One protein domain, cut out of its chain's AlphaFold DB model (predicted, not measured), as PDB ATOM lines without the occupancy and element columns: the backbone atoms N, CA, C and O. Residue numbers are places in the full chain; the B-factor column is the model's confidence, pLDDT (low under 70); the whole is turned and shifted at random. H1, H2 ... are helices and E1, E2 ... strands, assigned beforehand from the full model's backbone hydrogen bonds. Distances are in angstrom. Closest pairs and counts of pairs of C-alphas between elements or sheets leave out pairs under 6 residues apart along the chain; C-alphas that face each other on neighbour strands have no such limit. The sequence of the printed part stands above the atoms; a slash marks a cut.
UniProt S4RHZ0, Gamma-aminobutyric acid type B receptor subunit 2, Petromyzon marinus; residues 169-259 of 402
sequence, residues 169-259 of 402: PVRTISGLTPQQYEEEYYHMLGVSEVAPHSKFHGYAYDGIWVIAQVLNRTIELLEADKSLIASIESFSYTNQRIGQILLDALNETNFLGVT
ATOM      1  N   PRO A 169     245.841 226.016 340.597       92.00
ATOM      2  CA  PRO A 169     244.741 226.594 341.375       92.00
ATOM      3  C   PRO A 169     245.257 227.304 342.640       92.00
ATOM      4  O   PRO A 169     244.861 226.996 343.764       92.00
ATOM      5  N   VAL A 170     246.200 228.231 342.471       94.56
ATOM      6  CA  VAL A 170     246.808 229.006 343.562       94.56
ATOM      7  C   VAL A 170     246.202 230.406 343.567       94.56
ATOM      8  O   VAL A 170     245.995 230.997 342.509       94.56
ATOM      9  N   ARG A 171     245.914 230.944 344.759       95.25
ATOM     10  CA  ARG A 171     245.451 232.331 344.889       95.25
ATOM     11  C   ARG A 171     246.575 233.291 344.508       95.25
ATOM     12  O   ARG A 171     247.684 233.201 345.031       95.25
ATOM     13  N   THR A 172     246.262 234.186 343.585       96.19
ATOM     14  CA  THR A 172     247.174 235.198 343.044       96.19
ATOM     15  C   THR A 172     247.145 236.468 343.897       96.19
ATOM     16  O   THR A 172     246.446 236.530 344.912       96.19
ATOM     17  N   ILE A 173     247.882 237.505 343.488       96.00
ATOM     18  CA  ILE A 173     247.918 238.802 344.181       96.00
ATOM     19  C   ILE A 173     246.540 239.459 344.354       96.00
ATOM     20  O   ILE A 173     246.316 240.167 345.332       96.00
ATOM     21  N   SER A 174     245.595 239.195 343.447       95.06
ATOM     22  CA  SER A 174     244.226 239.710 343.542       95.06
ATOM     23  C   SER A 174     243.352 238.944 344.538       95.06
ATOM     24  O   SER A 174     242.209 239.321 344.779       95.06
ATOM     25  N   GLY A 175     243.860 237.845 345.100       95.69
ATOM     26  CA  GLY A 175     243.101 236.912 345.926       95.69
ATOM     27  C   GLY A 175     242.307 235.877 345.124       95.69
ATOM     28  O   GLY A 175     241.823 234.919 345.728       95.69
ATOM     29  N   LEU A 176     242.207 236.006 343.797       95.38
ATOM     30  CA  LEU A 176     241.514 235.059 342.913       95.38
ATOM     31  C   LEU A 176     242.448 233.939 342.440       95.38
ATOM     32  O   LEU A 176     243.659 234.149 342.298       95.38
ATOM     33  N   THR A 177     241.895 232.755 342.172       96.75
ATOM     34  CA  THR A 177     242.575 231.739 341.349       96.75
ATOM     35  C   THR A 177     242.386 232.049 339.856       96.75
ATOM     36  O   THR A 177     241.433 232.750 339.507       96.75
ATOM     37  N   PRO A 178     243.241 231.528 338.952       95.12
ATOM     38  CA  PRO A 178     243.059 231.718 337.510       95.12
ATOM     39  C   PRO A 178     241.682 231.264 337.002       95.12
ATOM     40  O   PRO A 178     241.089 231.960 336.188       95.12
ATOM     41  N   GLN A 179     241.144 230.160 337.538       93.69
ATOM     42  CA  GLN A 179     239.814 229.649 337.181       93.69
ATOM     43  C   GLN A 179     238.693 230.593 337.639       93.69
ATOM     44  O   GLN A 179     237.799 230.904 336.867       93.69
ATOM     45  N   GLN A 180     238.775 231.112 338.870       94.88
ATOM     46  CA  GLN A 180     237.799 232.086 339.379       94.88
ATOM     47  C   GLN A 180     237.818 233.386 338.569       94.88
ATOM     48  O   GLN A 180     236.770 233.953 338.280       94.88
ATOM     49  N   TYR A 181     239.013 233.848 338.195       95.38
ATOM     50  CA  TYR A 181     239.176 235.001 337.312       95.38
ATOM     51  C   TYR A 181     238.551 234.756 335.931       95.38
ATOM     52  O   TYR A 181     237.896 235.642 335.388       95.38
ATOM     53  N   GLU A 182     238.759 233.570 335.362       92.06
ATOM     54  CA  GLU A 182     238.219 233.195 334.058       92.06
ATOM     55  C   GLU A 182     236.680 233.145 334.073       92.06
ATOM     56  O   GLU A 182     236.041 233.767 333.223       92.06
ATOM     57  N   GLU A 183     236.083 232.518 335.090       91.31
ATOM     58  CA  GLU A 183     234.629 232.514 335.310       91.31
ATOM     59  C   GLU A 183     234.063 233.943 335.423       91.31
ATOM     60  O   GLU A 183     233.062 234.284 334.783       91.31
ATOM     61  N   GLU A 184     234.719 234.811 336.204       92.88
ATOM     62  CA  GLU A 184     234.316 236.211 336.374       92.88
ATOM     63  C   GLU A 184     234.418 236.997 335.056       92.88
ATOM     64  O   GLU A 184     233.518 237.771 334.714       92.88
ATOM     65  N   TYR A 185     235.475 236.761 334.277       91.62
ATOM     66  CA  TYR A 185     235.672 237.381 332.971       91.62
ATOM     67  C   TYR A 185     234.554 237.010 331.984       91.62
ATOM     68  O   TYR A 185     233.983 237.901 331.347       91.62
ATOM     69  N   TYR A 186     234.178 235.731 331.894       89.12
ATOM     70  CA  TYR A 186     233.066 235.307 331.035       89.12
ATOM     71  C   TYR A 186     231.726 235.875 331.495       89.12
ATOM     72  O   TYR A 186     230.940 236.352 330.671       89.12
ATOM     73  N   HIS A 187     231.490 235.902 332.809       90.12
ATOM     74  CA  HIS A 187     230.289 236.508 333.371       90.12
ATOM     75  C   HIS A 187     230.175 237.998 332.998       90.12
ATOM     76  O   HIS A 187     229.099 238.454 332.613       90.12
ATOM     77  N   MET A 188     231.279 238.755 333.039       89.50
ATOM     78  CA  MET A 188     231.298 240.168 332.631       89.50
ATOM     79  C   MET A 188     231.036 240.376 331.136       89.50
ATOM     80  O   MET A 188     230.403 241.362 330.761       89.50
ATOM     81  N   LEU A 189     231.512 239.472 330.276       87.94
ATOM     82  CA  LEU A 189     231.274 239.568 328.836       87.94
ATOM     83  C   LEU A 189     229.837 239.195 328.436       87.94
ATOM     84  O   LEU A 189     229.433 239.469 327.305       87.94
ATOM     85  N   GLY A 190     229.065 238.569 329.331       84.19
ATOM     86  CA  GLY A 190     227.704 238.114 329.039       84.19
ATOM     87  C   GLY A 190     227.647 237.013 327.972       84.19
ATOM     88  O   GLY A 190     226.616 236.838 327.324       84.19
ATOM     89  N   VAL A 191     228.750 236.288 327.768       77.19
ATOM     90  CA  VAL A 191     228.864 235.174 326.817       77.19
ATOM     91  C   VAL A 191     229.238 233.886 327.538       77.19
ATOM     92  O   VAL A 191     229.851 233.892 328.599       77.19
ATOM     93  N   SER A 192     228.846 232.768 326.930       69.00
ATOM     94  CA  SER A 192     229.296 231.433 327.324       69.00
ATOM     95  C   SER A 192     230.817 231.299 327.158       69.00
ATOM     96  O   SER A 192     231.383 231.895 326.239       69.00
ATOM     97  N   GLU A 193     231.448 230.460 327.988       64.75
ATOM     98  CA  GLU A 193     232.876 230.081 327.923       64.75
ATOM     99  C   GLU A 193     233.327 229.641 326.516       64.75
ATOM    100  O   GLU A 193     234.501 229.704 326.167       64.75
ATOM    101  N   VAL A 194     232.383 229.213 325.672       60.47
ATOM    102  CA  VAL A 194     232.629 228.695 324.319       60.47
ATOM    103  C   VAL A 194     232.791 229.815 323.272       60.47
ATOM    104  O   VAL A 194     233.176 229.550 322.133       60.47
ATOM    105  N   ALA A 195     232.497 231.076 323.610       61.25
ATOM    106  CA  ALA A 195     232.623 232.184 322.667       61.25
ATOM    107  C   ALA A 195     234.100 232.559 322.418       61.25
ATOM    108  O   ALA A 195     234.881 232.673 323.370       61.25
ATOM    109  N   PRO A 196     234.503 232.805 321.154       64.69
ATOM    110  CA  PRO A 196     235.861 233.232 320.849       64.69
ATOM    111  C   PRO A 196     236.141 234.583 321.512       64.69
ATOM    112  O   PRO A 196     235.481 235.583 321.237       64.69
ATOM    113  N   HIS A 197     237.144 234.605 322.383       75.88
ATOM    114  CA  HIS A 197     237.598 235.787 323.101       75.88
ATOM    115  C   HIS A 197     239.110 235.951 322.928       75.88
ATOM    116  O   HIS A 197     239.826 235.057 322.473       75.88
ATOM    117  N   SER A 198     239.607 237.145 323.245       86.44
ATOM    118  CA  SER A 198     241.031 237.449 323.112       86.44
ATOM    119  C   SER A 198     241.851 236.657 324.125       86.44
ATOM    120  O   SER A 198     241.672 236.855 325.321       86.44
ATOM    121  N   LYS A 199     242.838 235.880 323.658       89.31
ATOM    122  CA  LYS A 199     243.816 235.175 324.512       89.31
ATOM    123  C   LYS A 199     244.727 236.093 325.343       89.31
ATOM    124  O   LYS A 199     245.525 235.621 326.144       89.31
ATOM    125  N   PHE A 200     244.643 237.413 325.145       94.00
ATOM    126  CA  PHE A 200     245.496 238.398 325.816       94.00
ATOM    127  C   PHE A 200     244.888 238.989 327.100       94.00
ATOM    128  O   PHE A 200     245.536 239.809 327.751       94.00
ATOM    129  N   HIS A 201     243.664 238.607 327.479       94.38
ATOM    130  CA  HIS A 201     242.955 239.206 328.618       94.38
ATOM    131  C   HIS A 201     243.708 239.060 329.955       94.38
ATOM    132  O   HIS A 201     243.895 240.058 330.655       94.38
ATOM    133  N   GLY A 202     244.247 237.874 330.259       95.44
ATOM    134  CA  GLY A 202     245.062 237.652 331.460       95.44
ATOM    135  C   GLY A 202     246.342 238.497 331.480       95.44
ATOM    136  O   GLY A 202     246.710 239.062 332.508       95.44
ATOM    137  N   TYR A 203     246.988 238.674 330.324       96.75
ATOM    138  CA  TYR A 203     248.197 239.498 330.192       96.75
ATOM    139  C   TYR A 203     247.937 240.992 330.397       96.75
ATOM    140  O   TYR A 203     248.808 241.706 330.909       96.75
ATOM    141  N   ALA A 204     246.758 241.473 329.995       97.06
ATOM    142  CA  ALA A 204     246.317 242.837 330.265       97.06
ATOM    143  C   ALA A 204     245.979 243.025 331.752       97.06
ATOM    144  O   ALA A 204     246.402 244.017 332.346       97.06
ATOM    145  N   TYR A 205     245.290 242.052 332.360       97.06
ATOM    146  CA  TYR A 205     244.959 242.047 333.786       97.06
ATOM    147  C   TYR A 205     246.215 242.127 334.665       97.06
ATOM    148  O   TYR A 205     246.348 243.035 335.488       97.06
ATOM    149  N   ASP A 206     247.189 241.246 334.420       97.44
ATOM    150  CA  ASP A 206     248.467 241.264 335.136       97.44
ATOM    151  C   ASP A 206     249.255 242.558 334.860       97.44
ATOM    152  O   ASP A 206     249.959 243.055 335.737       97.44
ATOM    153  N   GLY A 207     249.101 243.165 333.677       97.38
ATOM    154  CA  GLY A 207     249.714 244.452 333.337       97.38
ATOM    155  C   GLY A 207     249.243 245.619 334.204       97.38
ATOM    156  O   GLY A 207     250.061 246.461 334.577       97.38
ATOM    157  N   ILE A 208     247.965 245.657 334.585       98.06
ATOM    158  CA  ILE A 208     247.456 246.676 335.517       98.06
ATOM    159  C   ILE A 208     248.030 246.463 336.920       98.06
ATOM    160  O   ILE A 208     248.457 247.428 337.555       98.06
ATOM    161  N   TRP A 209     248.129 245.210 337.374       97.94
ATOM    162  CA  TRP A 209     248.777 244.885 338.646       97.94
ATOM    163  C   TRP A 209     250.261 245.263 338.663       97.94
ATOM    164  O   TRP A 209     250.721 245.821 339.656       97.94
ATOM    165  N   VAL A 210     250.991 245.050 337.561       97.62
ATOM    166  CA  VAL A 210     252.378 245.531 337.414       97.62
ATOM    167  C   VAL A 210     252.442 247.044 337.603       97.62
ATOM    168  O   VAL A 210     253.247 247.520 338.397       97.62
ATOM    169  N   ILE A 211     251.586 247.805 336.913       97.25
ATOM    170  CA  ILE A 211     251.574 249.271 337.025       97.25
ATOM    171  C   ILE A 211     251.300 249.698 338.473       97.25
ATOM    172  O   ILE A 211     252.015 250.549 338.996       97.25
ATOM    173  N   ALA A 212     250.315 249.089 339.134       96.75
ATOM    174  CA  ALA A 212     249.979 249.400 340.520       96.75
ATOM    175  C   ALA A 212     251.144 249.109 341.485       96.75
ATOM    176  O   ALA A 212     251.479 249.955 342.311       96.75
ATOM    177  N   GLN A 213     251.799 247.951 341.346       95.94
ATOM    178  CA  GLN A 213     252.951 247.563 342.167       95.94
ATOM    179  C   GLN A 213     254.143 248.506 341.971       95.94
ATOM    180  O   GLN A 213     254.740 248.968 342.943       95.94
ATOM    181  N   VAL A 214     254.452 248.847 340.719       95.25
ATOM    182  CA  VAL A 214     255.542 249.769 340.374       95.25
ATOM    183  C   VAL A 214     255.284 251.161 340.937       95.25
ATOM    184  O   VAL A 214     256.193 251.766 341.508       95.25
ATOM    185  N   LEU A 215     254.060 251.677 340.802       93.31
ATOM    186  CA  LEU A 215     253.697 252.984 341.350       93.31
ATOM    187  C   LEU A 215     253.781 252.984 342.874       93.31
ATOM    188  O   LEU A 215     254.404 253.885 343.424       93.31
ATOM    189  N   ASN A 216     253.244 251.961 343.547       93.44
ATOM    190  CA  ASN A 216     253.330 251.848 345.003       93.44
ATOM    191  C   ASN A 216     254.790 251.841 345.480       93.44
ATOM    192  O   ASN A 216     255.173 252.626 346.343       93.44
ATOM    193  N   ARG A 217     255.639 251.034 344.836       91.88
ATOM    194  CA  ARG A 217     257.069 250.980 345.148       91.88
ATOM    195  C   ARG A 217     257.773 252.313 344.901       91.88
ATOM    196  O   ARG A 217     258.638 252.715 345.670       91.88
ATOM    197  N   THR A 218     257.397 253.008 343.832       90.31
ATOM    198  CA  THR A 218     257.944 254.329 343.509       90.31
ATOM    199  C   THR A 218     257.563 255.356 344.575       90.31
ATOM    200  O   THR A 218     258.427 256.124 344.980       90.31
ATOM    201  N   ILE A 219     256.318 255.348 345.072       88.56
ATOM    202  CA  ILE A 219     255.880 256.220 346.177       88.56
ATOM    203  C   ILE A 219     256.746 255.976 347.416       88.56
ATOM    204  O   ILE A 219     257.321 256.925 347.938       88.56
ATOM    205  N   GLU A 220     256.922 254.713 347.822       88.81
ATOM    206  CA  GLU A 220     257.758 254.350 348.978       88.81
ATOM    207  C   GLU A 220     259.198 254.881 348.847       88.81
ATOM    208  O   GLU A 220     259.768 255.408 349.806       88.81
ATOM    209  N   LEU A 221     259.794 254.768 347.655       87.44
ATOM    210  CA  LEU A 221     261.153 255.247 347.388       87.44
ATOM    211  C   LEU A 221     261.248 256.780 347.403       87.44
ATOM    212  O   LEU A 221     262.237 257.324 347.897       87.44
ATOM    213  N   LEU A 222     260.234 257.474 346.880       84.25
ATOM    214  CA  LEU A 222     260.176 258.938 346.876       84.25
ATOM    215  C   LEU A 222     259.960 259.502 348.288       84.25
ATOM    216  O   LEU A 222     260.593 260.489 348.644       84.25
ATOM    217  N   GLU A 223     259.120 258.867 349.109       82.88
ATOM    218  CA  GLU A 223     258.882 259.278 350.500       82.88
ATOM    219  C   GLU A 223     260.108 259.057 351.399       82.88
ATOM    220  O   GLU A 223     260.365 259.838 352.321       82.88
ATOM    221  N   ALA A 224     260.887 258.004 351.130       83.00
ATOM    222  CA  ALA A 224     262.106 257.705 351.870       83.00
ATOM    223  C   ALA A 224     263.245 258.700 351.573       83.00
ATOM    224  O   ALA A 224     264.036 259.025 352.466       83.00
ATOM    225  N   ASP A 225     263.339 259.204 350.340       77.31
ATOM    226  CA  ASP A 225     264.368 260.163 349.946       77.31
ATOM    227  C   ASP A 225     263.911 261.608 350.211       77.31
ATOM    228  O   ASP A 225     263.367 262.297 349.353       77.31
ATOM    229  N   LYS A 226     264.228 262.118 351.408       66.25
ATOM    230  CA  LYS A 226     263.946 263.510 351.815       66.25
ATOM    231  C   LYS A 226     264.590 264.582 350.916       66.25
ATOM    232  O   LYS A 226     264.269 265.758 351.076       66.25
ATOM    233  N   SER A 227     265.518 264.218 350.019       63.44
ATOM    234  CA  SER A 227     266.096 265.138 349.025       63.44
ATOM    235  C   SER A 227     265.212 265.314 347.785       63.44
ATOM    236  O   SER A 227     265.339 266.308 347.065       63.44
ATOM    237  N   LEU A 228     264.288 264.381 347.550       63.22
ATOM    238  CA  LEU A 228     263.272 264.443 346.512       63.22
ATOM    239  C   LEU A 228     262.036 265.148 347.083       63.22
ATOM    240  O   LEU A 228     261.086 264.523 347.537       63.22
ATOM    241  N   ILE A 229     261.998 266.481 346.993       56.25
ATOM    242  CA  ILE A 229     260.731 267.237 347.067       56.25
ATOM    243  C   ILE A 229     259.980 267.013 345.738       56.25
ATOM    244  O   ILE A 229     259.762 267.933 344.956       56.25
ATOM    245  N   ALA A 230     259.700 265.754 345.412       60.28
ATOM    246  CA  ALA A 230     259.103 265.330 344.159       60.28
ATOM    247  C   ALA A 230     257.988 264.337 344.479       60.28
ATOM    248  O   ALA A 230     258.230 263.160 344.727       60.28
ATOM    249  N   SER A 231     256.756 264.840 344.483       65.88
ATOM    250  CA  SER A 231     255.556 264.003 344.477       65.88
ATOM    251  C   SER A 231     255.349 263.440 343.070       65.88
ATOM    252  O   SER A 231     255.693 264.104 342.084       65.88
ATOM    253  N   ILE A 232     254.724 262.265 342.956       68.44
ATOM    254  CA  ILE A 232     254.232 261.740 341.668       68.44
ATOM    255  C   ILE A 232     253.333 262.770 340.962       68.44
ATOM    256  O   ILE A 232     253.327 262.855 339.736       68.44
ATOM    257  N   GLU A 233     252.647 263.621 341.726       73.75
ATOM    258  CA  GLU A 233     251.793 264.703 341.222       73.75
ATOM    259  C   GLU A 233     252.572 265.807 340.486       73.75
ATOM    260  O   GLU A 233     252.012 266.516 339.655       73.75
ATOM    261  N   SER A 234     253.877 265.940 340.748       74.69
ATOM    262  CA  SER A 234     254.757 266.949 340.136       74.69
ATOM    263  C   SER A 234     255.535 266.432 338.915       74.69
ATOM    264  O   SER A 234     256.568 266.991 338.536       74.69
ATOM    265  N   PHE A 235     255.065 265.346 338.294       80.19
ATOM    266  CA  PHE A 235     255.747 264.708 337.170       80.19
ATOM    267  C   PHE A 235     255.909 265.642 335.956       80.19
ATOM    268  O   PHE A 235     254.965 266.275 335.488       80.19
ATOM    269  N   SER A 236     257.120 265.662 335.394       83.75
ATOM    270  CA  SER A 236     257.449 266.342 334.140       83.75
ATOM    271  C   SER A 236     258.213 265.394 333.225       83.75
ATOM    272  O   SER A 236     259.104 264.678 333.681       83.75
ATOM    273  N   TYR A 237     257.937 265.444 331.918       88.06
ATOM    274  CA  TYR A 237     258.620 264.626 330.904       88.06
ATOM    275  C   TYR A 237     260.138 264.855 330.829       88.06
ATOM    276  O   TYR A 237     260.856 264.049 330.245       88.06
ATOM    277  N   THR A 238     260.637 265.945 331.416       87.75
ATOM    278  CA  THR A 238     262.075 266.248 331.497       87.75
ATOM    279  C   THR A 238     262.769 265.571 332.681       87.75
ATOM    280  O   THR A 238     263.997 265.491 332.712       87.75
ATOM    281  N   ASN A 239     262.010 265.059 333.655       84.50
ATOM    282  CA  ASN A 239     262.559 264.477 334.870       84.50
ATOM    283  C   ASN A 239     263.030 263.034 334.629       84.50
ATOM    284  O   ASN A 239     262.314 262.061 334.869       84.50
ATOM    285  N   GLN A 240     264.277 262.905 334.175       86.88
ATOM    286  CA  GLN A 240     264.920 261.611 333.930       86.88
ATOM    287  C   GLN A 240     265.066 260.767 335.203       86.88
ATOM    288  O   GLN A 240     265.064 259.543 335.121       86.88
ATOM    289  N   ARG A 241     265.151 261.396 336.384       85.69
ATOM    290  CA  ARG A 241     265.358 260.688 337.652       85.69
ATOM    291  C   ARG A 241     264.125 259.885 338.062       85.69
ATOM    292  O   ARG A 241     264.270 258.716 338.399       85.69
ATOM    293  N   ILE A 242     262.922 260.462 337.958       86.12
ATOM    294  CA  ILE A 242     261.670 259.708 338.176       86.12
ATOM    295  C   ILE A 242     261.536 258.592 337.134       86.12
ATOM    296  O   ILE A 242     261.158 257.475 337.472       86.12
ATOM    297  N   GLY A 243     261.901 258.878 335.879       89.19
ATOM    298  CA  GLY A 243     261.946 257.866 334.824       89.19
ATOM    299  C   GLY A 243     262.823 256.669 335.199       89.19
ATOM    300  O   GLY A 243     262.380 255.535 335.055       89.19
ATOM    301  N   GLN A 244     264.022 256.911 335.734       90.44
ATOM    302  CA  GLN A 244     264.929 255.846 336.161       90.44
ATOM    303  C   GLN A 244     264.365 255.040 337.336       90.44
ATOM    304  O   GLN A 244     264.364 253.818 337.266       90.44
ATOM    305  N   ILE A 245     263.800 255.698 338.355       90.88
ATOM    306  CA  ILE A 245     263.185 255.009 339.505       90.88
ATOM    307  C   ILE A 245     262.052 254.080 339.044       90.88
ATOM    308  O   ILE A 245     261.959 252.944 339.503       90.88
ATOM    309  N   LEU A 246     261.219 254.527 338.097       91.94
ATOM    310  CA  LEU A 246     260.156 253.695 337.522       91.94
ATOM    311  C   LEU A 246     260.713 252.481 336.767       91.94
ATOM    312  O   LEU A 246     260.146 251.392 336.852       91.94
ATOM    313  N   LEU A 247     261.800 252.660 336.010       93.44
ATOM    314  CA  LEU A 247     262.454 251.570 335.280       93.44
ATOM    315  C   LEU A 247     263.089 250.553 336.235       93.44
ATOM    316  O   LEU A 247     262.966 249.350 336.002       93.44
ATOM    317  N   ASP A 248     263.710 251.025 337.314       92.56
ATOM    318  CA  ASP A 248     264.313 250.176 338.341       92.56
ATOM    319  C   ASP A 248     263.222 249.380 339.082       92.56
ATOM    320  O   ASP A 248     263.306 248.155 339.175       92.56
ATOM    321  N   ALA A 249     262.126 250.037 339.483       93.44
ATOM    322  CA  ALA A 249     260.973 249.382 340.108       93.44
ATOM    323  C   ALA A 249     260.294 248.349 339.183       93.44
ATOM    324  O   ALA A 249     259.870 247.282 339.635       93.44
ATOM    325  N   LEU A 250     260.221 248.619 337.874       94.19
ATOM    326  CA  LEU A 250     259.755 247.642 336.881       94.19
ATOM    327  C   LEU A 250     260.661 246.409 336.823       94.19
ATOM    328  O   LEU A 250     260.166 245.287 336.730       94.19
ATOM    329  N   ASN A 251     261.978 246.600 336.873       92.06
ATOM    330  CA  ASN A 251     262.939 245.505 336.798       92.06
ATOM    331  C   ASN A 251     262.939 244.628 338.067       92.06
ATOM    332  O   ASN A 251     263.223 243.437 337.989       92.06
ATOM    333  N   GLU A 252     262.573 245.199 339.217       92.88
ATOM    334  CA  GLU A 252     262.426 244.490 340.498       92.88
ATOM    335  C   GLU A 252     261.046 243.836 340.693       92.88
ATOM    336  O   GLU A 252     260.812 243.158 341.697       92.88
ATOM    337  N   THR A 253     260.115 244.015 339.751       94.44
ATOM    338  CA  THR A 253     258.755 243.479 339.876       94.44
ATOM    339  C   THR A 253     258.763 241.950 339.883       94.44
ATOM    340  O   THR A 253     259.239 241.312 338.942       94.44
ATOM    341  N   ASN A 254     258.189 241.368 340.939       95.50
ATOM    342  CA  ASN A 254     258.096 239.925 341.120       95.50
ATOM    343  C   ASN A 254     256.849 239.541 341.934       95.50
ATOM    344  O   ASN A 254     256.832 239.697 343.154       95.50
ATOM    345  N   PHE A 255     255.804 239.033 341.281       95.31
ATOM    346  CA  PHE A 255     254.597 238.543 341.964       95.31
ATOM    347  C   PHE A 255     253.889 237.441 341.166       95.31
ATOM    348  O   PHE A 255     254.186 237.215 339.995       95.31
ATOM    349  N   LEU A 256     252.939 236.750 341.803       95.81
ATOM    350  CA  LEU A 256     252.113 235.728 341.159       95.81
ATOM    351  C   LEU A 256     250.802 236.343 340.639       95.81
ATOM    352  O   LEU A 256     249.960 236.763 341.438       95.81
ATOM    353  N   GLY A 257     250.648 236.393 339.314       95.56
ATOM    354  CA  GLY A 257     249.442 236.838 338.607       95.56
ATOM    355  C   GLY A 257     248.604 235.676 338.063       95.56
ATOM    356  O   GLY A 257     248.922 234.504 338.288       95.56
ATOM    357  N   VAL A 258     247.537 235.984 337.321       95.94
ATOM    358  CA  VAL A 258     246.623 234.961 336.757       95.94
ATOM    359  C   VAL A 258     247.268 234.159 335.628       95.94
ATOM    360  O   VAL A 258     246.925 233.000 335.397       95.94
ATOM    361  N   THR A 259     248.274 234.735 334.971       94.62
ATOM    362  CA  THR A 259     249.071 234.061 333.935       94.62
ATOM    363  C   THR A 259     250.352 233.417 334.489       94.62
ATOM    364  O   THR A 259     251.237 233.029 333.731       94.62
TER     365      THR A 259
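This is residues 169 to 259 of the 402 residues of the protein "Gamma-aminobutyric acid type B receptor subunit 2" of Petromyzon marinus (UniProt S4RHZ0). One long helix, H2, runs along most of the length of a loose rod, with H1 near its first end and H3 folding back to pack at a steep slant on its middle part, residues 210 to 218. The unnamed stretch of residues 225 to 239 loops round from the last end of H2 to H3, and the short strand E1 carries on from H3 back toward the first half of H2. The printed part has 91 residues, with three named helices and one named strand in the order H1, H2, H3, E1, and its class is mostly helix. E1 pairs with no named strand. The whole is loose, with a radius of gyration of the C-alphas of 17.5 A and spans of 54 by 27 by 19 A.

The printed part begins at Pro 169. H1 is residues 178 to 189, 16.6 A from first to last C-alpha, and begins at C-alpha 178 at (243.059, 231.718, 337.510). H2 is residues 201 to 224, the longest helix at 35.4 A, from C-alpha 201 at (242.955, 239.206, 328.618) to C-alpha 224 at (262.106, 257.705, 351.870). H3 is residues 240 to 251 and is 16.5 A long. E1 is residues 254 to 257, four residues over 9.5 A, and ends at C-alpha 257 at (249.442, 236.838, 338.607).

H1 and H2 are near each other, with 7 pairs of C-alphas within 10 A and no pair within 8 A. H2 touches H3 with residues 210 to 218 alone, and H3 touches H2 with residues 245 to 250 alone. The closest C-alphas of H2 and H3 are those of Val 214 and Ala 249, 5.5 A apart. Their lines stand at a steep tilt of 53 degrees, and they run opposite ways. The closest C-alphas of H2 and E1 are those of Asp 206 and Gly 257, 5.7 A apart. H1 and H3 are apart. H1 and E1 are only just apart, their closest C-alphas 8.3 A from each other. In H1, H2 and H3 every O i to N i+4 pair is within hydrogen-bond range.

The outline is a rod, and the two C-alphas farthest apart are those of Val 194 and Ser 227, at 55.3 A. The C-alphas of Pro 169 and Thr 259, the first and last printed residues, are 11.4 A apart. The printed part has no cut. The links from H1 to H2, with 11 residues, and from H2 to H3, with 15, are long, while the link from H3 to E1 is tight, with 2. The mean pLDDT of the printed part is 87.5, and the model's confidence is low, under 70, at residues 192 to 196 and 226 to 232.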